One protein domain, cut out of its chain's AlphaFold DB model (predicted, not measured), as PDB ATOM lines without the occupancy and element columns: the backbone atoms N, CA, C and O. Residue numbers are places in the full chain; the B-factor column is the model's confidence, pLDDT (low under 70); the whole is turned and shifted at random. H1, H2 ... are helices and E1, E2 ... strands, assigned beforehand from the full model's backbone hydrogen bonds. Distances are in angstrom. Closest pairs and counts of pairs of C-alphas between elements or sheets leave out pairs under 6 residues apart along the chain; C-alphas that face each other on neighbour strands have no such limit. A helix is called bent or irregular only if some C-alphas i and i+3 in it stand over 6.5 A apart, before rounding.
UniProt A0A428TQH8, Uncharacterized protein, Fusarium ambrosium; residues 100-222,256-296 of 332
ATOM      1  N   LEU A 100     210.368 177.210 218.817       77.12
ATOM      2  CA  LEU A 100     211.044 176.260 219.692       77.12
ATOM      3  C   LEU A 100     211.919 176.967 220.717       77.12
ATOM      4  O   LEU A 100     212.866 177.662 220.354       77.12
ATOM      5  N   GLU A 101     211.684 176.722 221.993       78.75
ATOM      6  CA  GLU A 101     212.533 177.215 223.076       78.75
ATOM      7  C   GLU A 101     213.785 176.340 223.294       78.75
ATOM      8  O   GLU A 101     213.711 175.116 223.213       78.75
ATOM      9  N   LYS A 102     214.958 176.952 223.556       77.31
ATOM     10  CA  LYS A 102     216.277 176.263 223.589       77.31
ATOM     11  C   LYS A 102     217.156 176.549 224.813       77.31
ATOM     12  O   LYS A 102     218.387 176.484 224.745       77.31
ATOM     13  N   TRP A 103     216.560 176.892 225.945       78.50
ATOM     14  CA  TRP A 103     217.269 177.456 227.098       78.50
ATOM     15  C   TRP A 103     217.420 176.485 228.282       78.50
ATOM     16  O   TRP A 103     218.031 176.852 229.281       78.50
ATOM     17  N   GLN A 104     216.990 175.219 228.178       78.25
ATOM     18  CA  GLN A 104     217.200 174.225 229.246       78.25
ATOM     19  C   GLN A 104     218.686 174.043 229.649       78.25
ATOM     20  O   GLN A 104     218.985 174.035 230.843       78.25
ATOM     21  N   PRO A 105     219.667 174.000 228.722       84.50
ATOM     22  CA  PRO A 105     221.079 173.952 229.114       84.50
ATOM     23  C   PRO A 105     221.552 175.202 229.878       84.50
ATOM     24  O   PRO A 105     222.427 175.118 230.739       84.50
ATOM     25  N   LEU A 106     220.971 176.368 229.572       86.94
ATOM     26  CA  LEU A 106     221.248 177.618 230.284       86.94
ATOM     27  C   LEU A 106     220.721 177.550 231.722       86.94
ATOM     28  O   LEU A 106     221.430 177.901 232.665       86.94
ATOM     29  N   VAL A 107     219.503 177.037 231.883       83.62
ATOM     30  CA  VAL A 107     218.865 176.773 233.176       83.62
ATOM     31  C   VAL A 107     219.719 175.863 234.047       83.62
ATOM     32  O   VAL A 107     219.991 176.185 235.203       83.62
ATOM     33  N   ASP A 108     220.178 174.742 233.497       84.75
ATOM     34  CA  ASP A 108     220.974 173.780 234.256       84.75
ATOM     35  C   ASP A 108     222.287 174.412 234.742       84.75
ATOM     36  O   ASP A 108     222.698 174.202 235.888       84.75
ATOM     37  N   ALA A 109     222.913 175.251 233.909       89.81
ATOM     38  CA  ALA A 109     224.120 175.992 234.269       89.81
ATOM     39  C   ALA A 109     223.872 176.998 235.408       89.81
ATOM     40  O   ALA A 109     224.675 177.086 236.340       89.81
ATOM     41  N   ILE A 110     222.747 177.718 235.376       89.62
ATOM     42  CA  ILE A 110     222.311 178.616 236.457       89.62
ATOM     43  C   ILE A 110     222.121 177.840 237.761       89.62
ATOM     44  O   ILE A 110     222.642 178.242 238.805       89.62
ATOM     45  N   VAL A 111     221.373 176.734 237.721       86.12
ATOM     46  CA  VAL A 111     221.082 175.923 238.911       86.12
ATOM     47  C   VAL A 111     222.374 175.366 239.500       86.12
ATOM     48  O   VAL A 111     222.559 175.399 240.715       86.12
ATOM     49  N   ALA A 112     223.294 174.890 238.660       88.56
ATOM     50  CA  ALA A 112     224.589 174.396 239.107       88.56
ATOM     51  C   ALA A 112     225.422 175.499 239.783       88.56
ATOM     52  O   ALA A 112     225.865 175.320 240.917       88.56
ATOM     53  N   ALA A 113     225.579 176.655 239.133       91.62
ATOM     54  CA  ALA A 113     226.398 177.751 239.650       91.62
ATOM     55  C   ALA A 113     225.834 178.360 240.940       91.62
ATOM     56  O   ALA A 113     226.583 178.658 241.871       91.62
ATOM     57  N   THR A 114     224.511 178.520 241.029       90.12
ATOM     58  CA  THR A 114     223.858 179.034 242.241       90.12
ATOM     59  C   THR A 114     223.991 178.057 243.404       90.12
ATOM     60  O   THR A 114     224.360 178.477 244.500       90.12
ATOM     61  N   LYS A 115     223.794 176.751 243.172       88.62
ATOM     62  CA  LYS A 115     224.024 175.711 244.188       88.62
ATOM     63  C   LYS A 115     225.470 175.681 244.680       88.62
ATOM     64  O   LYS A 115     225.690 175.530 245.878       88.62
ATOM     65  N   GLU A 116     226.438 175.812 243.778       92.56
ATOM     66  CA  GLU A 116     227.862 175.799 244.120       92.56
ATOM     67  C   GLU A 116     228.277 177.033 244.931       92.56
ATOM     68  O   GLU A 116     229.011 176.910 245.911       92.56
ATOM     69  N   ALA A 117     227.794 178.218 244.554       93.19
ATOM     70  CA  ALA A 117     228.155 179.473 245.206       93.19
ATOM     71  C   ALA A 117     227.456 179.672 246.563       93.19
ATOM     72  O   ALA A 117     228.045 180.221 247.494       93.19
ATOM     73  N   PHE A 118     226.214 179.200 246.705       90.81
ATOM     74  CA  PHE A 118     225.369 179.496 247.863       90.81
ATOM     75  C   PHE A 118     226.025 179.273 249.244       90.81
ATOM     76  O   PHE A 118     225.908 180.167 250.083       90.81
ATOM     77  N   PRO A 119     226.775 178.181 249.512       91.31
ATOM     78  CA  PRO A 119     227.411 177.960 250.815       91.31
ATOM     79  C   PRO A 119     228.400 179.054 251.247       91.31
ATOM     80  O   PRO A 119     228.657 179.205 252.439       91.31
ATOM     81  N   ALA A 120     228.973 179.795 250.294       92.25
ATOM     82  CA  ALA A 120     229.886 180.908 250.548       92.25
ATOM     83  C   ALA A 120     229.209 182.284 250.409       92.25
ATOM     84  O   ALA A 120     229.886 183.308 250.538       92.25
ATOM     85  N   SER A 121     227.896 182.324 250.150       90.81
ATOM     86  CA  SER A 121     227.147 183.571 250.036       90.81
ATOM     87  C   SER A 121     227.198 184.343 251.355       90.81
ATOM     88  O   SER A 121     226.926 183.772 252.415       90.81
ATOM     89  N   PRO A 122     227.474 185.658 251.328       90.75
ATOM     90  CA  PRO A 122     227.232 186.498 252.491       90.75
ATOM     91  C   PRO A 122     225.735 186.485 252.833       90.75
ATOM     92  O   PRO A 122     224.884 186.271 251.963       90.75
ATOM     93  N   ALA A 123     225.411 186.743 254.100       86.81
ATOM     94  CA  ALA A 123     224.032 186.990 254.496       86.81
ATOM     95  C   ALA A 123     223.506 188.234 253.768       86.81
ATOM     96  O   ALA A 123     224.228 189.223 253.607       86.81
ATOM     97  N   PHE A 124     222.253 188.180 253.328       85.31
ATOM     98  CA  PHE A 124     221.595 189.353 252.784       85.31
ATOM     99  C   PHE A 124     221.164 190.282 253.923       85.31
ATOM    100  O   PHE A 124     220.514 189.847 254.873       85.31
ATOM    101  N   ASP A 125     221.531 191.556 253.808       81.56
ATOM    102  CA  ASP A 125     221.095 192.626 254.699       81.56
ATOM    103  C   ASP A 125     220.493 193.749 253.842       81.56
ATOM    104  O   ASP A 125     221.231 194.399 253.095       81.56
ATOM    105  N   PRO A 126     219.178 194.011 253.937       79.06
ATOM    106  CA  PRO A 126     218.525 195.051 253.146       79.06
ATOM    107  C   PRO A 126     219.024 196.460 253.465       79.06
ATOM    108  O   PRO A 126     218.955 197.345 252.614       79.06
ATOM    109  N   SER A 127     219.557 196.683 254.669       81.75
ATOM    110  CA  SER A 127     220.139 197.971 255.053       81.75
ATOM    111  C   SER A 127     221.530 198.196 254.449       81.75
ATOM    112  O   SER A 127     221.990 199.335 254.345       81.75
ATOM    113  N   SER A 128     222.193 197.121 254.008       84.69
ATOM    114  CA  SER A 128     223.516 197.145 253.385       84.69
ATOM    115  C   SER A 128     223.666 196.028 252.330       84.69
ATOM    116  O   SER A 128     224.498 195.123 252.486       84.69
ATOM    117  N   PRO A 129     222.933 196.102 251.202       82.81
ATOM    118  CA  PRO A 129     222.851 195.006 250.230       82.81
ATOM    119  C   PRO A 129     224.134 194.824 249.404       82.81
ATOM    120  O   PRO A 129     224.325 193.797 248.754       82.81
ATOM    121  N   SER A 130     225.044 195.801 249.448       87.00
ATOM    122  CA  SER A 130     226.204 195.908 248.557       87.00
ATOM    123  C   SER A 130     227.129 194.690 248.579       87.00
ATOM    124  O   SER A 130     227.613 194.274 247.527       87.00
ATOM    125  N   THR A 131     227.380 194.092 249.748       90.19
ATOM    126  CA  THR A 131     228.271 192.922 249.863       90.19
ATOM    127  C   THR A 131     227.643 191.696 249.211       90.19
ATOM    128  O   THR A 131     228.314 190.985 248.463       90.19
ATOM    129  N   PHE A 132     226.345 191.488 249.434       88.94
ATOM    130  CA  PHE A 132     225.582 190.422 248.796       88.94
ATOM    131  C   PHE A 132     225.500 190.609 247.280       88.94
ATOM    132  O   PHE A 132     225.862 189.700 246.535       88.94
ATOM    133  N   GLN A 133     225.113 191.800 246.821       88.62
ATOM    134  CA  GLN A 133     225.028 192.124 245.396       88.62
ATOM    135  C   GLN A 133     226.382 191.964 244.703       88.62
ATOM    136  O   GLN A 133     226.463 191.337 243.655       88.62
ATOM    137  N   THR A 134     227.469 192.455 245.308       91.19
ATOM    138  CA  THR A 134     228.821 192.334 244.736       91.19
ATOM    139  C   THR A 134     229.244 190.874 244.601       91.19
ATOM    140  O   THR A 134     229.802 190.494 243.571       91.19
ATOM    141  N   TYR A 135     228.968 190.051 245.619       93.38
ATOM    142  CA  TYR A 135     229.268 188.622 245.581       93.38
ATOM    143  C   TYR A 135     228.526 187.931 244.431       93.38
ATOM    144  O   TYR A 135     229.157 187.337 243.556       93.38
ATOM    145  N   TRP A 136     227.199 188.067 244.387       92.00
ATOM    146  CA  TRP A 136     226.377 187.390 243.385       92.00
ATOM    147  C   TRP A 136     226.575 187.938 241.977       92.00
ATOM    148  O   TRP A 136     226.630 187.160 241.029       92.00
ATOM    149  N   ARG A 137     226.825 189.239 241.825       92.00
ATOM    150  CA  ARG A 137     227.233 189.815 240.542       92.00
ATOM    151  C   ARG A 137     228.540 189.202 240.043       92.00
ATOM    152  O   ARG A 137     228.654 188.908 238.857       92.00
ATOM    153  N   GLY A 138     229.505 188.951 240.929       93.69
ATOM    154  CA  GLY A 138     230.738 188.233 240.592       93.69
ATOM    155  C   GLY A 138     230.481 186.793 240.133       93.69
ATOM    156  O   GLY A 138     231.015 186.374 239.106       93.69
ATOM    157  N   VAL A 139     229.618 186.059 240.845       94.19
ATOM    158  CA  VAL A 139     229.194 184.698 240.463       94.19
ATOM    159  C   VAL A 139     228.550 184.698 239.074       94.19
ATOM    160  O   VAL A 139     228.969 183.935 238.204       94.19
ATOM    161  N   PHE A 140     227.590 185.592 238.834       93.62
ATOM    162  CA  PHE A 140     226.867 185.677 237.564       93.62
ATOM    163  C   PHE A 140     227.721 186.205 236.409       93.62
ATOM    164  O   PHE A 140     227.526 185.779 235.273       93.62
ATOM    165  N   THR A 141     228.723 187.046 236.683       93.88
ATOM    166  CA  THR A 141     229.719 187.453 235.677       93.88
ATOM    167  C   THR A 141     230.527 186.246 235.197       93.88
ATOM    168  O   THR A 141     230.654 186.018 233.995       93.88
ATOM    169  N   ASN A 142     231.025 185.423 236.128       94.75
ATOM    170  CA  ASN A 142     231.770 184.209 235.784       94.75
ATOM    171  C   ASN A 142     230.883 183.188 235.056       94.75
ATOM    172  O   ASN A 142     231.313 182.582 234.073       94.75
ATOM    173  N   LEU A 143     229.635 183.021 235.513       94.69
ATOM    174  CA  LEU A 143     228.652 182.156 234.865       94.69
ATOM    175  C   LEU A 143     228.365 182.615 233.432       94.69
ATOM    176  O   LEU A 143     228.426 181.794 232.522       94.69
ATOM    177  N   ARG A 144     228.114 183.912 233.208       94.94
ATOM    178  CA  ARG A 144     227.918 184.489 231.869       94.94
ATOM    179  C   ARG A 144     229.088 184.144 230.955       94.94
ATOM    180  O   ARG A 144     228.870 183.644 229.857       94.94
ATOM    181  N   ASP A 145     230.319 184.380 231.400       94.50
ATOM    182  CA  ASP A 145     231.509 184.113 230.587       94.50
ATOM    183  C   ASP A 145     231.656 182.626 230.228       94.50
ATOM    184  O   ASP A 145     232.138 182.303 229.140       94.50
ATOM    185  N   SER A 146     231.239 181.727 231.126       95.19
ATOM    186  CA  SER A 146     231.174 180.286 230.866       95.19
ATOM    187  C   SER A 146     230.075 179.950 229.853       95.19
ATOM    188  O   SER A 146     230.338 179.296 228.847       95.19
ATOM    189  N   VAL A 147     228.861 180.460 230.072       94.12
ATOM    190  CA  VAL A 147     227.677 180.241 229.227       94.12
ATOM    191  C   VAL A 147     227.895 180.724 227.797       94.12
ATOM    192  O   VAL A 147     227.552 180.025 226.843       94.12
ATOM    193  N   VAL A 148     228.476 181.912 227.625       93.38
ATOM    194  CA  VAL A 148     228.722 182.507 226.304       93.38
ATOM    195  C   VAL A 148     229.673 181.635 225.480       93.38
ATOM    196  O   VAL A 148     229.457 181.471 224.280       93.38
ATOM    197  N   LYS A 149     230.679 181.028 226.121       94.00
ATOM    198  CA  LYS A 149     231.679 180.168 225.467       94.00
ATOM    199  C   LYS A 149     231.216 178.729 225.252       94.00
ATOM    200  O   LYS A 149     231.814 178.037 224.435       94.00
ATOM    201  N   ASP A 150     230.207 178.265 225.984       93.69
ATOM    202  CA  ASP A 150     229.720 176.892 225.862       93.69
ATOM    203  C   ASP A 150     228.880 176.716 224.589       93.69
ATOM    204  O   ASP A 150     227.787 177.272 224.461       93.69
ATOM    205  N   GLU A 151     229.390 175.927 223.644       91.38
ATOM    206  CA  GLU A 151     228.720 175.601 222.381       91.38
ATOM    207  C   GLU A 151     227.494 174.694 222.570       91.38
ATOM    208  O   GLU A 151     226.637 174.637 221.690       91.38
ATOM    209  N   LYS A 152     227.373 174.003 223.713       89.19
ATOM    210  CA  LYS A 152     226.195 173.176 224.031       89.19
ATOM    211  C   LYS A 152     224.975 174.015 224.389       89.19
ATOM    212  O   LYS A 152     223.851 173.535 224.275       89.19
ATOM    213  N   ILE A 153     225.189 175.252 224.831       88.50
ATOM    214  CA  ILE A 153     224.112 176.194 225.117       88.50
ATOM    215  C   ILE A 153     223.837 176.977 223.839       88.50
ATOM    216  O   ILE A 153     224.710 177.713 223.363       88.50
ATOM    217  N   SER A 154     222.622 176.832 223.309       88.88
ATOM    218  CA  SER A 154     222.174 177.515 222.093       88.88
ATOM    219  C   SER A 154     222.492 179.012 222.127       88.88
ATOM    220  O   SER A 154     222.296 179.676 223.143       88.88
ATOM    221  N   HIS A 155     222.989 179.551 221.010       92.31
ATOM    222  CA  HIS A 155     223.267 180.983 220.895       92.31
ATOM    223  C   HIS A 155     221.986 181.816 221.046       92.31
ATOM    224  O   HIS A 155     221.963 182.755 221.841       92.31
ATOM    225  N   TYR A 156     220.930 181.430 220.326       90.69
ATOM    226  CA  TYR A 156     219.597 182.020 220.438       90.69
ATOM    227  C   TYR A 156     218.756 181.268 221.464       90.69
ATOM    228  O   TYR A 156     218.854 180.042 221.571       90.69
ATOM    229  N   ILE A 157     217.911 181.993 222.193       84.38
ATOM    230  CA  ILE A 157     217.008 181.382 223.180       84.38
ATOM    231  C   ILE A 157     215.808 180.671 222.532       84.38
ATOM    232  O   ILE A 157     215.220 179.792 223.159       84.38
ATOM    233  N   THR A 158     215.508 180.982 221.266       84.50
ATOM    234  CA  THR A 158     214.458 180.342 220.464       84.50
ATOM    235  C   THR A 158     214.945 179.911 219.075       84.50
ATOM    236  O   THR A 158     216.010 180.325 218.603       84.50
ATOM    237  N   LYS A 159     214.149 179.085 218.391       82.94
ATOM    238  CA  LYS A 159     214.274 178.739 216.973       82.94
ATOM    239  C   LYS A 159     212.878 178.744 216.315       82.94
ATOM    240  O   LYS A 159     212.065 177.931 216.732       82.94
ATOM    241  N   PRO A 160     212.626 179.556 215.275       85.69
ATOM    242  CA  PRO A 160     213.534 180.559 214.715       85.69
ATOM    243  C   PRO A 160     213.896 181.662 215.738       85.69
ATOM    244  O   PRO A 160     213.228 181.792 216.768       85.69
ATOM    245  N   PRO A 161     214.993 182.416 215.520       88.25
ATOM    246  CA  PRO A 161     215.356 183.523 216.400       88.25
ATOM    247  C   PRO A 161     214.259 184.591 216.419       88.25
ATOM    248  O   PRO A 161     213.859 185.095 215.374       88.25
ATOM    249  N   VAL A 162     213.794 184.933 217.618       86.75
ATOM    250  CA  VAL A 162     212.768 185.956 217.860       86.75
ATOM    251  C   VAL A 162     213.399 187.251 218.344       86.75
ATOM    252  O   VAL A 162     214.320 187.233 219.161       86.75
ATOM    253  N   ASN A 163     212.896 188.386 217.869       89.56
ATOM    254  CA  ASN A 163     213.491 189.687 218.182       89.56
ATOM    255  C   ASN A 163     213.100 190.228 219.559       89.56
ATOM    256  O   ASN A 163     213.764 191.130 220.077       89.56
ATOM    257  N   THR A 164     212.026 189.695 220.131       86.81
ATOM    258  CA  THR A 164     211.463 190.084 221.421       86.81
ATOM    259  C   THR A 164     211.244 188.847 222.273       86.81
ATOM    260  O   THR A 164     210.800 187.824 221.763       86.81
ATOM    261  N   CYS A 165     211.570 188.932 223.559       84.12
ATOM    262  CA  CYS A 165     211.263 187.892 224.536       84.12
ATOM    263  C   CYS A 165     211.013 188.535 225.895       84.12
ATOM    264  O   CYS A 165     211.772 189.414 226.307       84.12
ATOM    265  N   ASN A 166     209.963 188.101 226.578       80.88
ATOM    266  CA  ASN A 166     209.623 188.590 227.905       80.88
ATOM    267  C   ASN A 166     210.250 187.686 228.972       80.88
ATOM    268  O   ASN A 166     210.402 186.485 228.773       80.88
ATOM    269  N   ILE A 167     210.684 188.278 230.084       80.62
ATOM    270  CA  ILE A 167     211.121 187.548 231.274       80.62
ATOM    271  C   ILE A 167     210.280 188.009 232.452       80.62
ATOM    272  O   ILE A 167     210.325 189.181 232.828       80.62
ATOM    273  N   THR A 168     209.603 187.077 233.103       78.00
ATOM    274  CA  THR A 168     208.790 187.348 234.287       78.00
ATOM    275  C   THR A 168     209.447 186.741 235.527       78.00
ATOM    276  O   THR A 168     209.852 185.578 235.522       78.00
ATOM    277  N   LEU A 169     209.595 187.535 236.596       77.81
ATOM    278  CA  LEU A 169     210.250 187.132 237.849       77.81
ATOM    279  C   LEU A 169     209.218 186.935 238.969       77.81
ATOM    280  O   LEU A 169     208.490 187.874 239.283       77.81
ATOM    281  N   PHE A 170     209.231 185.781 239.640       75.19
ATOM    282  CA  PHE A 170     208.309 185.445 240.742       75.19
ATOM    283  C   PHE A 170     209.048 185.026 242.010       75.19
ATOM    284  O   PHE A 170     210.027 184.301 241.901       75.19
ATOM    285  N   ASP A 171     208.573 185.382 243.206       67.69
ATOM    286  CA  ASP A 171     209.215 184.951 244.472       67.69
ATOM    287  C   ASP A 171     208.636 183.632 245.039       67.69
ATOM    288  O   ASP A 171     209.289 182.874 245.770       67.69
ATOM    289  N   ASN A 172     207.404 183.281 244.648       64.62
ATOM    290  CA  ASN A 172     206.704 182.114 245.183       64.62
ATOM    291  C   ASN A 172     206.150 181.192 244.088       64.62
ATOM    292  O   ASN A 172     205.329 181.591 243.273       64.62
ATOM    293  N   ARG A 173     206.589 179.929 244.098       59.84
ATOM    294  CA  ARG A 173     206.146 178.888 243.156       59.84
ATOM    295  C   ARG A 173     204.830 178.228 243.553       59.84
ATOM    296  O   ARG A 173     204.171 177.664 242.693       59.84
ATOM    297  N   ASP A 174     204.507 178.227 244.842       55.41
ATOM    298  CA  ASP A 174     203.416 177.412 245.384       55.41
ATOM    299  C   ASP A 174     202.109 178.217 245.553       55.41
ATOM    300  O   ASP A 174     201.049 177.617 245.694       55.41
ATOM    301  N   VAL A 175     202.181 179.554 245.517       54.22
ATOM    302  CA  VAL A 175     201.013 180.466 245.557       54.22
ATOM    303  C   VAL A 175     200.485 180.749 244.158       54.22
ATOM    304  O   VAL A 175     199.283 180.799 243.923       54.22
ATOM    305  N   MET A 176     201.409 180.875 243.216       50.72
ATOM    306  CA  MET A 176     201.117 181.125 241.821       50.72
ATOM    307  C   MET A 176     200.682 179.797 241.205       50.72
ATOM    308  O   MET A 176     201.443 178.834 241.266       50.72
ATOM    309  N   GLY A 177     199.458 179.701 240.673       54.41
ATOM    310  CA  GLY A 177     198.960 178.508 239.974       54.41
ATOM    311  C   GLY A 177     199.834 178.107 238.769       54.41
ATOM    312  O   GLY A 177     201.008 178.451 238.684       54.41
ATOM    313  N   CYS A 178     199.295 177.388 237.774       55.34
ATOM    314  CA  CYS A 178     200.050 177.263 236.514       55.34
ATOM    315  C   CYS A 178     200.384 178.682 236.021       55.34
ATOM    316  O   CYS A 178     199.439 179.448 235.844       55.34
ATOM    317  N   PRO A 179     201.652 179.041 235.751       52.66
ATOM    318  CA  PRO A 179     201.970 180.358 235.198       52.66
ATOM    319  C   PRO A 179     201.226 180.636 233.882       52.66
ATOM    320  O   PRO A 179     200.905 181.774 233.577       52.66
ATOM    321  N   CYS A 180     200.860 179.576 233.148       54.88
ATOM    322  CA  CYS A 180     200.002 179.625 231.961       54.88
ATOM    323  C   CYS A 180     198.559 180.090 232.227       54.88
ATOM    324  O   CYS A 180     197.860 180.505 231.310       54.88
ATOM    325  N   CYS A 181     198.098 179.971 233.471       52.69
ATOM    326  CA  CYS A 181     196.787 180.419 233.926       52.69
ATOM    327  C   CYS A 181     196.846 181.819 234.549       52.69
ATOM    328  O   CYS A 181     195.815 182.319 234.995       52.69
ATOM    329  N   GLN A 182     198.029 182.431 234.623       52.97
ATOM    330  CA  GLN A 182     198.197 183.759 235.190       52.97
ATOM    331  C   GLN A 182     198.204 184.808 234.089       52.97
ATOM    332  O   GLN A 182     198.695 184.592 232.983       52.97
ATOM    333  N   SER A 183     197.609 185.957 234.401       48.34
ATOM    334  CA  SER A 183     197.659 187.105 233.500       48.34
ATOM    335  C   SER A 183     199.111 187.579 233.394       48.34
ATOM    336  O   SER A 183     199.793 187.572 234.422       48.34
ATOM    337  N   PRO A 184     199.586 188.022 232.213       52.47
ATOM    338  CA  PRO A 184     200.897 188.645 232.079       52.47
ATOM    339  C   PRO A 184     201.050 189.731 233.141       52.47
ATOM    340  O   PRO A 184     200.297 190.708 233.163       52.47
ATOM    341  N   SER A 185     201.970 189.521 234.074       53.16
ATOM    342  CA  SER A 185     202.129 190.404 235.215       53.16
ATOM    343  C   SER A 185     203.233 191.414 234.945       53.16
ATOM    344  O   SER A 185     204.386 191.039 234.729       53.16
ATOM    345  N   GLU A 186     202.914 192.705 235.004       53.41
ATOM    346  CA  GLU A 186     203.958 193.720 235.095       53.41
ATOM    347  C   GLU A 186     204.627 193.658 236.486       53.41
ATOM    348  O   GLU A 186     203.922 193.586 237.496       53.41
ATOM    349  N   PRO A 187     205.971 193.729 236.578       54.66
ATOM    350  CA  PRO A 187     206.907 193.983 235.484       54.66
ATOM    351  C   PRO A 187     207.411 192.698 234.800       54.66
ATOM    352  O   PRO A 187     208.159 191.924 235.394       54.66
ATOM    353  N   ALA A 188     207.099 192.553 233.510       69.06
ATOM    354  CA  ALA A 188     207.837 191.678 232.606       69.06
ATOM    355  C   ALA A 188     209.030 192.453 232.024       69.06
ATOM    356  O   ALA A 188     208.928 193.632 231.666       69.06
ATOM    357  N   ILE A 189     210.186 191.808 231.965       79.75
ATOM    358  CA  ILE A 189     211.415 192.377 231.429       79.75
ATOM    359  C   ILE A 189     211.492 192.012 229.955       79.75
ATOM    360  O   ILE A 189     211.694 190.856 229.600       79.75
ATOM    361  N   GLU A 190     211.361 193.010 229.097       85.06
ATOM    362  CA  GLU A 190     211.365 192.802 227.654       85.06
ATOM    363  C   GLU A 190     212.801 192.849 227.102       85.06
ATOM    364  O   GLU A 190     213.461 193.895 227.096       85.06
ATOM    365  N   LEU A 191     213.294 191.710 226.617       88.31
ATOM    366  CA  LEU A 191     214.516 191.610 225.825       88.31
ATOM    367  C   LEU A 191     214.220 191.995 224.375       88.31
ATOM    368  O   LEU A 191     213.289 191.461 223.777       88.31
ATOM    369  N   LYS A 192     215.036 192.883 223.791       90.25
ATOM    370  CA  LYS A 192     214.933 193.288 222.378       90.25
ATOM    371  C   LYS A 192     216.268 193.182 221.666       90.25
ATOM    372  O   LYS A 192     217.224 193.851 222.056       90.25
ATOM    373  N   ASN A 193     216.304 192.416 220.582       91.06
ATOM    374  CA  ASN A 193     217.456 192.312 219.695       91.06
ATOM    375  C   ASN A 193     216.981 192.100 218.252       91.06
ATOM    376  O   ASN A 193     216.294 191.131 217.960       91.06
ATOM    377  N   GLU A 194     217.360 192.995 217.338       90.81
ATOM    378  CA  GLU A 194     216.925 192.962 215.930       90.81
ATOM    379  C   GLU A 194     217.358 191.693 215.179       90.81
ATOM    380  O   GLU A 194     216.745 191.344 214.174       90.81
ATOM    381  N   ASN A 195     218.406 191.013 215.660       89.94
ATOM    382  CA  ASN A 195     218.940 189.788 215.059       89.94
ATOM    383  C   ASN A 195     218.462 188.509 215.764       89.94
ATOM    384  O   ASN A 195     218.937 187.420 215.443       89.94
ATOM    385  N   GLY A 196     217.570 188.640 216.742       90.44
ATOM    386  CA  GLY A 196     217.149 187.559 217.617       90.44
ATOM    387  C   GLY A 196     217.794 187.636 219.000       90.44
ATOM    388  O   GLY A 196     218.985 187.919 219.138       90.44
ATOM    389  N   VAL A 197     217.003 187.376 220.038       91.12
ATOM    390  CA  VAL A 197     217.452 187.397 221.433       91.12
ATOM    391  C   VAL A 197     218.417 186.242 221.707       91.12
ATOM    392  O   VAL A 197     218.176 185.084 221.348       91.12
ATOM    393  N   THR A 198     219.527 186.556 222.370       93.62
ATOM    394  CA  THR A 198     220.613 185.610 222.637       93.62
ATOM    395  C   THR A 198     220.707 185.213 224.109       93.62
ATOM    396  O   THR A 198     220.210 185.900 225.005       93.62
ATOM    397  N   LYS A 199     221.431 184.122 224.388       91.50
ATOM    398  CA  LYS A 199     221.808 183.741 225.761       91.50
ATOM    399  C   LYS A 199     222.610 184.830 226.488       91.50
ATOM    400  O   LYS A 199     222.564 184.917 227.712       91.50
ATOM    401  N   GLU A 200     223.359 185.649 225.748       94.25
ATOM    402  CA  GLU A 200     224.126 186.754 226.322       94.25
ATOM    403  C   GLU A 200     223.203 187.888 226.776       94.25
ATOM    404  O   GLU A 200     223.370 188.389 227.890       94.25
ATOM    405  N   ASP A 201     222.206 188.237 225.956       93.19
ATOM    406  CA  ASP A 201     221.190 189.241 226.291       93.19
ATOM    407  C   ASP A 201     220.467 188.861 227.588       93.19
ATOM    408  O   ASP A 201     220.384 189.667 228.518       93.19
ATOM    409  N   PHE A 202     220.050 187.595 227.689       90.38
ATOM    410  CA  PHE A 202     219.425 187.038 228.886       90.38
ATOM    411  C   PHE A 202     220.316 187.175 230.130       90.38
ATOM    412  O   PHE A 202     219.897 187.732 231.146       90.38
ATOM    413  N   MET A 203     221.568 186.704 230.056       91.75
ATOM    414  CA  MET A 203     222.480 186.716 231.205       91.75
ATOM    415  C   MET A 203     222.823 188.131 231.678       91.75
ATOM    416  O   MET A 203     222.929 188.361 232.883       91.75
ATOM    417  N   ASN A 204     222.992 189.073 230.747       91.31
ATOM    418  CA  ASN A 204     223.254 190.473 231.082       91.31
ATOM    419  C   ASN A 204     222.079 191.079 231.848       91.31
ATOM    420  O   ASN A 204     222.269 191.662 232.914       91.31
ATOM    421  N   VAL A 205     220.865 190.891 231.333       88.06
ATOM    422  CA  VAL A 205     219.655 191.464 231.921       88.06
ATOM    423  C   VAL A 205     219.357 190.880 233.298       88.06
ATOM    424  O   VAL A 205     219.094 191.634 234.232       88.06
ATOM    425  N   VAL A 206     219.475 189.562 233.466       85.19
ATOM    426  CA  VAL A 206     219.300 188.914 234.774       85.19
ATOM    427  C   VAL A 206     220.307 189.440 235.795       85.19
ATOM    428  O   VAL A 206     219.935 189.760 236.925       85.19
ATOM    429  N   MET A 207     221.580 189.554 235.408       87.56
ATOM    430  CA  MET A 207     222.624 190.058 236.297       87.56
ATOM    431  C   MET A 207     222.360 191.510 236.713       87.56
ATOM    432  O   MET A 207     222.504 191.841 237.891       87.56
ATOM    433  N   ASP A 208     221.974 192.361 235.763       84.62
ATOM    434  CA  ASP A 208     221.724 193.780 236.012       84.62
ATOM    435  C   ASP A 208     220.453 194.015 236.838       84.62
ATOM    436  O   ASP A 208     220.407 194.957 237.625       84.62
ATOM    437  N   ILE A 209     219.441 193.157 236.707       82.50
ATOM    438  CA  ILE A 209     218.178 193.305 237.437       82.50
ATOM    439  C   ILE A 209     218.262 192.710 238.838       82.50
ATOM    440  O   ILE A 209     217.921 193.387 239.804       82.50
ATOM    441  N   LEU A 210     218.731 191.468 238.978       79.88
ATOM    442  CA  LEU A 210     218.735 190.787 240.277       79.88
ATOM    443  C   LEU A 210     219.879 191.248 241.183       79.88
ATOM    444  O   LEU A 210     219.735 191.280 242.406       79.88
ATOM    445  N   TYR A 211     221.017 191.611 240.588       82.50
ATOM    446  CA  TYR A 211     222.254 191.916 241.311       82.50
ATOM    447  C   TYR A 211     222.848 193.276 240.923       82.50
ATOM    448  O   TYR A 211     224.032 193.535 241.168       82.50
ATOM    449  N   GLY A 212     222.032 194.145 240.319       78.50
ATOM    450  CA  GLY A 212     222.377 195.532 240.036       78.50
ATOM    451  C   GLY A 212     222.414 196.412 241.283       78.50
ATOM    452  O   GLY A 212     222.227 195.965 242.414       78.50
ATOM    453  N   GLU A 213     222.666 197.703 241.069       74.56
ATOM    454  CA  GLU A 213     222.712 198.699 242.152       74.56
ATOM    455  C   GLU A 213     221.336 198.905 242.805       74.56
ATOM    456  O   GLU A 213     221.241 199.213 243.994       74.56
ATOM    457  N   THR A 214     220.267 198.715 242.032       73.56
ATOM    458  CA  THR A 214     218.882 198.776 242.497       73.56
ATOM    459  C   THR A 214     218.361 197.379 242.794       73.56
ATOM    460  O   THR A 214     218.621 196.453 242.032       73.56
ATOM    461  N   LEU A 215     217.596 197.233 243.875       66.12
ATOM    462  CA  LEU A 215     216.902 195.980 244.168       66.12
ATOM    463  C   LEU A 215     215.841 195.697 243.087       66.12
ATOM    464  O   LEU A 215     215.149 196.637 242.675       66.12
ATOM    465  N   PRO A 216     215.711 194.441 242.622       66.56
ATOM    466  CA  PRO A 216     214.713 194.076 241.625       66.56
ATOM    467  C   PRO A 216     213.300 194.240 242.186       66.56
ATOM    468  O   PRO A 216     213.062 194.023 243.371       66.56
ATOM    469  N   LYS A 217     212.351 194.565 241.305       63.50
ATOM    470  CA  LYS A 217     210.931 194.336 241.572       63.50
ATOM    471  C   LYS A 217     210.613 192.918 241.123       63.50
ATOM    472  O   LYS A 217     210.785 192.611 239.946       63.50
ATOM    473  N   VAL A 218     210.200 192.076 242.057       66.50
ATOM    474  CA  VAL A 218     209.756 190.708 241.787       66.50
ATOM    475  C   VAL A 218     208.247 190.685 241.947       66.50
ATOM    476  O   VAL A 218     207.712 191.383 242.809       66.50
ATOM    477  N   PHE A 219     207.553 189.938 241.095       62.72
ATOM    478  CA  PHE A 219     206.122 189.790 241.253       62.72
ATOM    479  C   PHE A 219     205.837 188.924 242.487       62.72
ATOM    480  O   PHE A 219     206.222 187.753 242.561       62.72
ATOM    481  N   VAL A 220     205.179 189.546 243.461       58.81
ATOM    482  CA  VAL A 220     204.612 188.914 244.649       58.81
ATOM    483  C   VAL A 220     203.109 189.095 244.505       58.81
ATOM    484  O   VAL A 220     202.629 190.229 244.537       58.81
ATOM    485  N   GLU A 221     202.365 188.013 244.276       51.22
ATOM    486  CA  GLU A 221     200.912 188.098 244.400       51.22
ATOM    487  C   GLU A 221     200.613 188.306 245.883       51.22
ATOM    488  O   GLU A 221     200.936 187.458 246.720       51.22
ATOM    489  N   ALA A 222     200.045 189.465 246.213       44.16
ATOM    490  CA  ALA A 222     199.344 189.612 247.471       44.16
ATOM    491  C   ALA A 222     198.245 188.553 247.441       44.16
ATOM    492  O   ALA A 222     197.401 188.585 246.545       44.16
ATOM    493  N   GLU A 256     204.374 194.047 248.114       48.16
ATOM    494  CA  GLU A 256     205.376 193.975 249.172       48.16
ATOM    495  C   GLU A 256     206.759 193.983 248.508       48.16
ATOM    496  O   GLU A 256     207.083 193.150 247.664       48.16
ATOM    497  N   ASN A 257     207.571 194.995 248.822       47.75
ATOM    498  CA  ASN A 257     208.930 195.085 248.295       47.75
ATOM    499  C   ASN A 257     209.837 194.150 249.097       47.75
ATOM    500  O   ASN A 257     210.552 194.607 249.994       47.75
ATOM    501  N   ASP A 258     209.831 192.864 248.765       54.44
ATOM    502  CA  ASP A 258     210.834 191.945 249.282       54.44
ATOM    503  C   ASP A 258     212.184 192.204 248.610       54.44
ATOM    504  O   ASP A 258     212.346 192.257 247.389       54.44
ATOM    505  N   SER A 259     213.183 192.446 249.449       61.97
ATOM    506  CA  SER A 259     214.539 192.775 249.030       61.97
ATOM    507  C   SER A 259     215.453 191.571 249.215       61.97
ATOM    508  O   SER A 259     215.419 190.939 250.268       61.97
ATOM    509  N   GLY A 260     216.323 191.320 248.236       69.19
ATOM    510  CA  GLY A 260     217.337 190.269 248.308       69.19
ATOM    511  C   GLY A 260     216.811 188.922 247.847       69.19
ATOM    512  O   GLY A 260     216.331 188.122 248.643       69.19
ATOM    513  N   VAL A 261     216.974 188.656 246.556       78.19
ATOM    514  CA  VAL A 261     216.494 187.434 245.917       78.19
ATOM    515  C   VAL A 261     217.624 186.712 245.191       78.19
ATOM    516  O   VAL A 261     218.538 187.326 244.634       78.19
ATOM    517  N   LEU A 262     217.574 185.384 245.220       83.00
ATOM    518  CA  LEU A 262     218.407 184.506 244.417       83.00
ATOM    519  C   LEU A 262     217.579 183.908 243.304       83.00
ATOM    520  O   LEU A 262     216.483 183.411 243.546       83.00
ATOM    521  N   MET A 263     218.135 183.894 242.097       84.75
ATOM    522  CA  MET A 263     217.519 183.158 241.011       84.75
ATOM    523  C   MET A 263     217.559 181.662 241.328       84.75
ATOM    524  O   MET A 263     218.630 181.070 241.467       84.75
ATOM    525  N   TYR A 264     216.385 181.053 241.447       78.06
ATOM    526  CA  TYR A 264     216.213 179.629 241.668       78.06
ATOM    527  C   TYR A 264     215.195 179.084 240.686       78.06
ATOM    528  O   TYR A 264     213.994 179.074 240.928       78.06
ATOM    529  N   THR A 265     215.671 178.588 239.560       69.88
ATOM    530  CA  THR A 265     214.776 178.156 238.502       69.88
ATOM    531  C   THR A 265     214.377 176.693 238.708       69.88
ATOM    532  O   THR A 265     215.167 175.788 238.431       69.88
ATOM    533  N   TYR A 266     213.161 176.428 239.200       55.22
ATOM    534  CA  TYR A 266     212.620 175.067 239.234       55.22
ATOM    535  C   TYR A 266     211.249 174.950 238.562       55.22
ATOM    536  O   TYR A 266     210.242 175.469 239.036       55.22
ATOM    537  N   GLY A 267     211.214 174.159 237.490       52.25
ATOM    538  CA  GLY A 267     210.073 173.317 237.145       52.25
ATOM    539  C   GLY A 267     208.820 173.966 236.563       52.25
ATOM    540  O   GLY A 267     207.823 173.263 236.568       52.25
ATOM    541  N   TRP A 268     208.836 175.219 236.101       50.72
ATOM    542  CA  TRP A 268     207.786 175.803 235.231       50.72
ATOM    543  C   TRP A 268     208.330 176.913 234.319       50.72
ATOM    544  O   TRP A 268     207.616 177.812 233.891       50.72
ATOM    545  N   MET A 269     209.612 176.829 233.992       51.53
ATOM    546  CA  MET A 269     210.098 177.384 232.740       51.53
ATOM    547  C   MET A 269     209.560 176.446 231.684       51.53
ATOM    548  O   MET A 269     210.109 175.360 231.550       51.53
ATOM    549  N   SER A 270     208.406 176.785 231.105       44.75
ATOM    550  CA  SER A 270     207.976 176.241 229.824       44.75
ATOM    551  C   SER A 270     208.314 174.747 229.661       44.75
ATOM    552  O   SER A 270     209.271 174.376 228.986       44.75
ATOM    553  N   GLY A 271     207.620 173.893 230.427       37.19
ATOM    554  CA  GLY A 271     207.979 172.480 230.580       37.19
ATOM    555  C   GLY A 271     208.219 171.793 229.233       37.19
ATOM    556  O   GLY A 271     207.334 171.767 228.379       37.19
ATOM    557  N   CYS A 272     209.429 171.263 229.054       39.94
ATOM    558  CA  CYS A 272     209.797 170.409 227.933       39.94
ATOM    559  C   CYS A 272     209.425 168.964 228.287       39.94
ATOM    560  O   CYS A 272     210.048 168.361 229.161       39.94
ATOM    561  N   ASP A 273     208.409 168.412 227.626       38.56
ATOM    562  CA  ASP A 273     207.996 167.007 227.793       38.56
ATOM    563  C   ASP A 273     208.847 166.024 226.968       38.56
ATOM    564  O   ASP A 273     208.619 164.814 226.981       38.56
ATOM    565  N   ASN A 274     209.837 166.522 226.234       42.47
ATOM    566  CA  ASN A 274     210.696 165.748 225.354       42.47
ATOM    567  C   ASN A 274     212.143 165.712 225.855       42.47
ATOM    568  O   ASN A 274     212.696 166.696 226.346       42.47
ATOM    569  N   ASP A 275     212.765 164.548 225.662       40.88
ATOM    570  CA  ASP A 275     214.119 164.188 226.105       40.88
ATOM    571  C   ASP A 275     215.238 165.085 225.519       40.88
ATOM    572  O   ASP A 275     216.407 164.938 225.877       40.88
ATOM    573  N   GLU A 276     214.888 166.022 224.630       44.94
ATOM    574  CA  GLU A 276     215.784 166.968 223.954       44.94
ATOM    575  C   GLU A 276     215.637 168.423 224.445       44.94
ATOM    576  O   GLU A 276     216.426 169.278 224.046       44.94
ATOM    577  N   GLY A 277     214.688 168.716 225.348       47.03
ATOM    578  CA  GLY A 277     214.534 170.051 225.940       47.03
ATOM    579  C   GLY A 277     213.990 171.120 224.981       47.03
ATOM    580  O   GLY A 277     214.400 172.275 225.086       47.03
ATOM    581  N   GLU A 278     213.114 170.744 224.040       51.41
ATOM    582  CA  GLU A 278     212.550 171.647 223.024       51.41
ATOM    583  C   GLU A 278     211.024 171.786 223.180       51.41
ATOM    584  O   GLU A 278     210.284 170.845 222.906       51.41
ATOM    585  N   ARG A 279     210.510 172.962 223.555       57.06
ATOM    586  CA  ARG A 279     209.055 173.213 223.600       57.06
ATOM    587  C   ARG A 279     208.592 173.982 222.369       57.06
ATOM    588  O   ARG A 279     209.216 174.981 222.041       57.06
ATOM    589  N   VAL A 280     207.498 173.545 221.740       53.09
ATOM    590  CA  VAL A 280     206.794 174.288 220.679       53.09
ATOM    591  C   VAL A 280     205.800 175.258 221.321       53.09
ATOM    592  O   VAL A 280     204.911 174.823 222.055       53.09
ATOM    593  N   MET A 281     205.941 176.551 221.045       57.72
ATOM    594  CA  MET A 281     204.943 177.580 221.341       57.72
ATOM    595  C   MET A 281     204.125 177.858 220.075       57.72
ATOM    596  O   MET A 281     204.696 178.082 219.006       57.72
ATOM    597  N   TYR A 282     202.797 177.848 220.208       45.81
ATOM    598  CA  TYR A 282     201.860 178.212 219.145       45.81
ATOM    599  C   TYR A 282     201.347 179.635 219.394       45.81
ATOM    600  O   TYR A 282     200.645 179.863 220.373       45.81
ATOM    601  N   GLY A 283     201.669 180.585 218.511       43.81
ATOM    602  CA  GLY A 283     200.975 181.880 218.399       43.81
ATOM    603  C   GLY A 283     201.192 182.946 219.479       43.81
ATOM    604  O   GLY A 283     200.852 184.097 219.214       43.81
ATOM    605  N   ASP A 284     201.782 182.614 220.627       57.22
ATOM    606  CA  ASP A 284     202.087 183.574 221.696       57.22
ATOM    607  C   ASP A 284     203.547 184.065 221.652       57.22
ATOM    608  O   ASP A 284     204.450 183.369 221.179       57.22
ATOM    609  N   GLU A 285     203.788 185.282 222.156       63.03
ATOM    610  CA  GLU A 285     205.144 185.819 222.323       63.03
ATOM    611  C   GLU A 285     205.967 184.924 223.274       63.03
ATOM    612  O   GLU A 285     205.442 184.445 224.281       63.03
ATOM    613  N   PRO A 286     207.264 184.704 223.002       69.88
ATOM    614  CA  PRO A 286     208.107 183.878 223.857       69.88
ATOM    615  C   PRO A 286     208.304 184.555 225.220       69.88
ATOM    616  O   PRO A 286     208.833 185.669 225.304       69.88
ATOM    617  N   ASP A 287     207.919 183.853 226.283       72.81
ATOM    618  CA  ASP A 287     208.021 184.313 227.668       72.81
ATOM    619  C   ASP A 287     208.829 183.323 228.515       72.81
ATOM    620  O   ASP A 287     208.709 182.100 228.405       72.81
ATOM    621  N   VAL A 288     209.673 183.871 229.379       75.06
ATOM    622  CA  VAL A 288     210.576 183.145 230.257       75.06
ATOM    623  C   VAL A 288     210.198 183.433 231.700       75.06
ATOM    624  O   VAL A 288     210.417 184.519 232.229       75.06
ATOM    625  N   ILE A 289     209.699 182.411 232.382       74.56
ATOM    626  CA  ILE A 289     209.260 182.519 233.774       74.56
ATOM    627  C   ILE A 289     210.369 182.057 234.716       74.56
ATOM    628  O   ILE A 289     210.705 180.874 234.767       74.56
ATOM    629  N   LEU A 290     210.927 182.973 235.503       77.19
ATOM    630  CA  LEU A 290     211.990 182.681 236.458       77.19
ATOM    631  C   LEU A 290     211.476 182.788 237.886       77.19
ATOM    632  O   LEU A 290     210.961 183.820 238.314       77.19
ATOM    633  N   TYR A 291     211.718 181.735 238.657       78.06
ATOM    634  CA  TYR A 291     211.527 181.794 240.095       78.06
ATOM    635  C   TYR A 291     212.775 182.363 240.756       78.06
ATOM    636  O   TYR A 291     213.915 181.969 240.501       78.06
ATOM    637  N   CYS A 292     212.518 183.315 241.619       80.56
ATOM    638  CA  CYS A 292     213.413 183.889 242.579       80.56
ATOM    639  C   CYS A 292     213.014 183.345 243.955       80.56
ATOM    640  O   CYS A 292     211.897 182.877 244.165       80.56
ATOM    641  N   CYS A 293     213.958 183.296 244.878       79.25
ATOM    642  CA  CYS A 293     213.650 183.003 246.265       79.25
ATOM    643  C   CYS A 293     214.585 183.769 247.175       79.25
ATOM    644  O   CYS A 293     215.744 184.027 246.826       79.25
ATOM    645  N   ARG A 294     214.134 184.040 248.393       79.50
ATOM    646  CA  ARG A 294     215.021 184.558 249.425       79.50
ATOM    647  C   ARG A 294     216.213 183.622 249.675       79.50
ATOM    648  O   ARG A 294     216.074 182.396 249.580       79.50
ATOM    649  N   PRO A 295     217.388 184.164 250.045       79.44
ATOM    650  CA  PRO A 295     218.574 183.360 250.312       79.44
ATOM    651  C   PRO A 295     218.329 182.236 251.321       79.44
ATOM    652  O   PRO A 295     218.727 181.104 251.081       79.44
ATOM    653  N   ASP A 296     217.626 182.502 252.421       79.00
ATOM    654  CA  ASP A 296     217.366 181.505 253.464       79.00
ATOM    655  C   ASP A 296     216.405 180.380 253.031       79.00
ATOM    656  O   ASP A 296     216.390 179.294 253.620       79.00
TER     657      ASP A 296
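AT A GLANCE: This is residues 100 to 222 and 256 to 296 of the 332 residues of an uncharacterized protein of Fusarium ambrosium (UniProt A0A428TQH8). A small twisted sheet of three strands, E2, E1 and E4, has helix H3 packed on one face; H2 lies beside H3, farther from the sheet, and H1 packs at a slant on part of H2. Long loops and the small strand E3 lie round this body. The printed part has 164 residues, with three named helices and four named strands in the order H1, H2, E1, E2, H3, E3, E4; the sheet's order is E2, E1, E4, and it is mixed. The class is mixed, helices and strands, with under half of the residues in named elements. The whole is compact, with a radius of gyration of the C-alphas of 15.4 A, and rounded, spanning 44 by 38 by 31 A.

HOW THE PARTS SIT: H1, residues 104 to 120, and H2, residues 130 to 149, form a helical hairpin. They touch, H2 with residues 139 to 147 alone, and the closest C-alphas, of Ala 113 and Leu 143, are 6.9 A apart. They run opposite ways at a tilt of 36 degrees, only just steep. E1, residues 164 to 170, and E2, residues 188 to 192, are an antiparallel hairpin; N 167 and O 189 are 2.8 A apart, within hydrogen-bond range. H3, residues 199 to 210, touches H2, opposite ways at a shallow tilt of 4 degrees; the closest C-alphas, of Arg 144 and Met 203, are 5.9 A apart. E3, residues 279 to 281, pairs with no named strand. E4, residues 287 to 293, is the parallel neighbour of E1, with N 290 and O 168 2.8 A apart, within hydrogen-bond range. H3 is on the sheet at a height over the sheet of 8.7 A; H3 and the sheet E2, E1, E4 form two layers, a helix on one face of a sheet, and H1 and H2 are not on the sheet. Every O i to N i+4 pair is within hydrogen-bond range in H3, against 11 of 13 in H1 and 15 of 16 in H2.

IN THESE COORDINATES: H1 begins at C-alpha 104 (217.200, 174.225, 229.246) and is 25.7 A long; it is irregular, with C-alphas 116 and 119 7.0 A apart. H2 is 28.5 A long, E1 20.1 A, E2 12.6 A, H3 16.4 A and E3 6.4 A. E4, 19.5 A long, ends at C-alpha 293 (213.650, 183.003, 246.265).

THE WHOLE: The C-alphas farthest apart, of Ser 127 and Asp 275, are 44.9 A apart. Residues 223 to 255 are not printed, and C-alphas 222 and 256 are 7.6 A apart across this cut. The links H2 to E1 and E1 to E2 are long. The pLDDT is under 70 in residues 171 to 188, 215 to 222, 256 to 260 and 265 to 286.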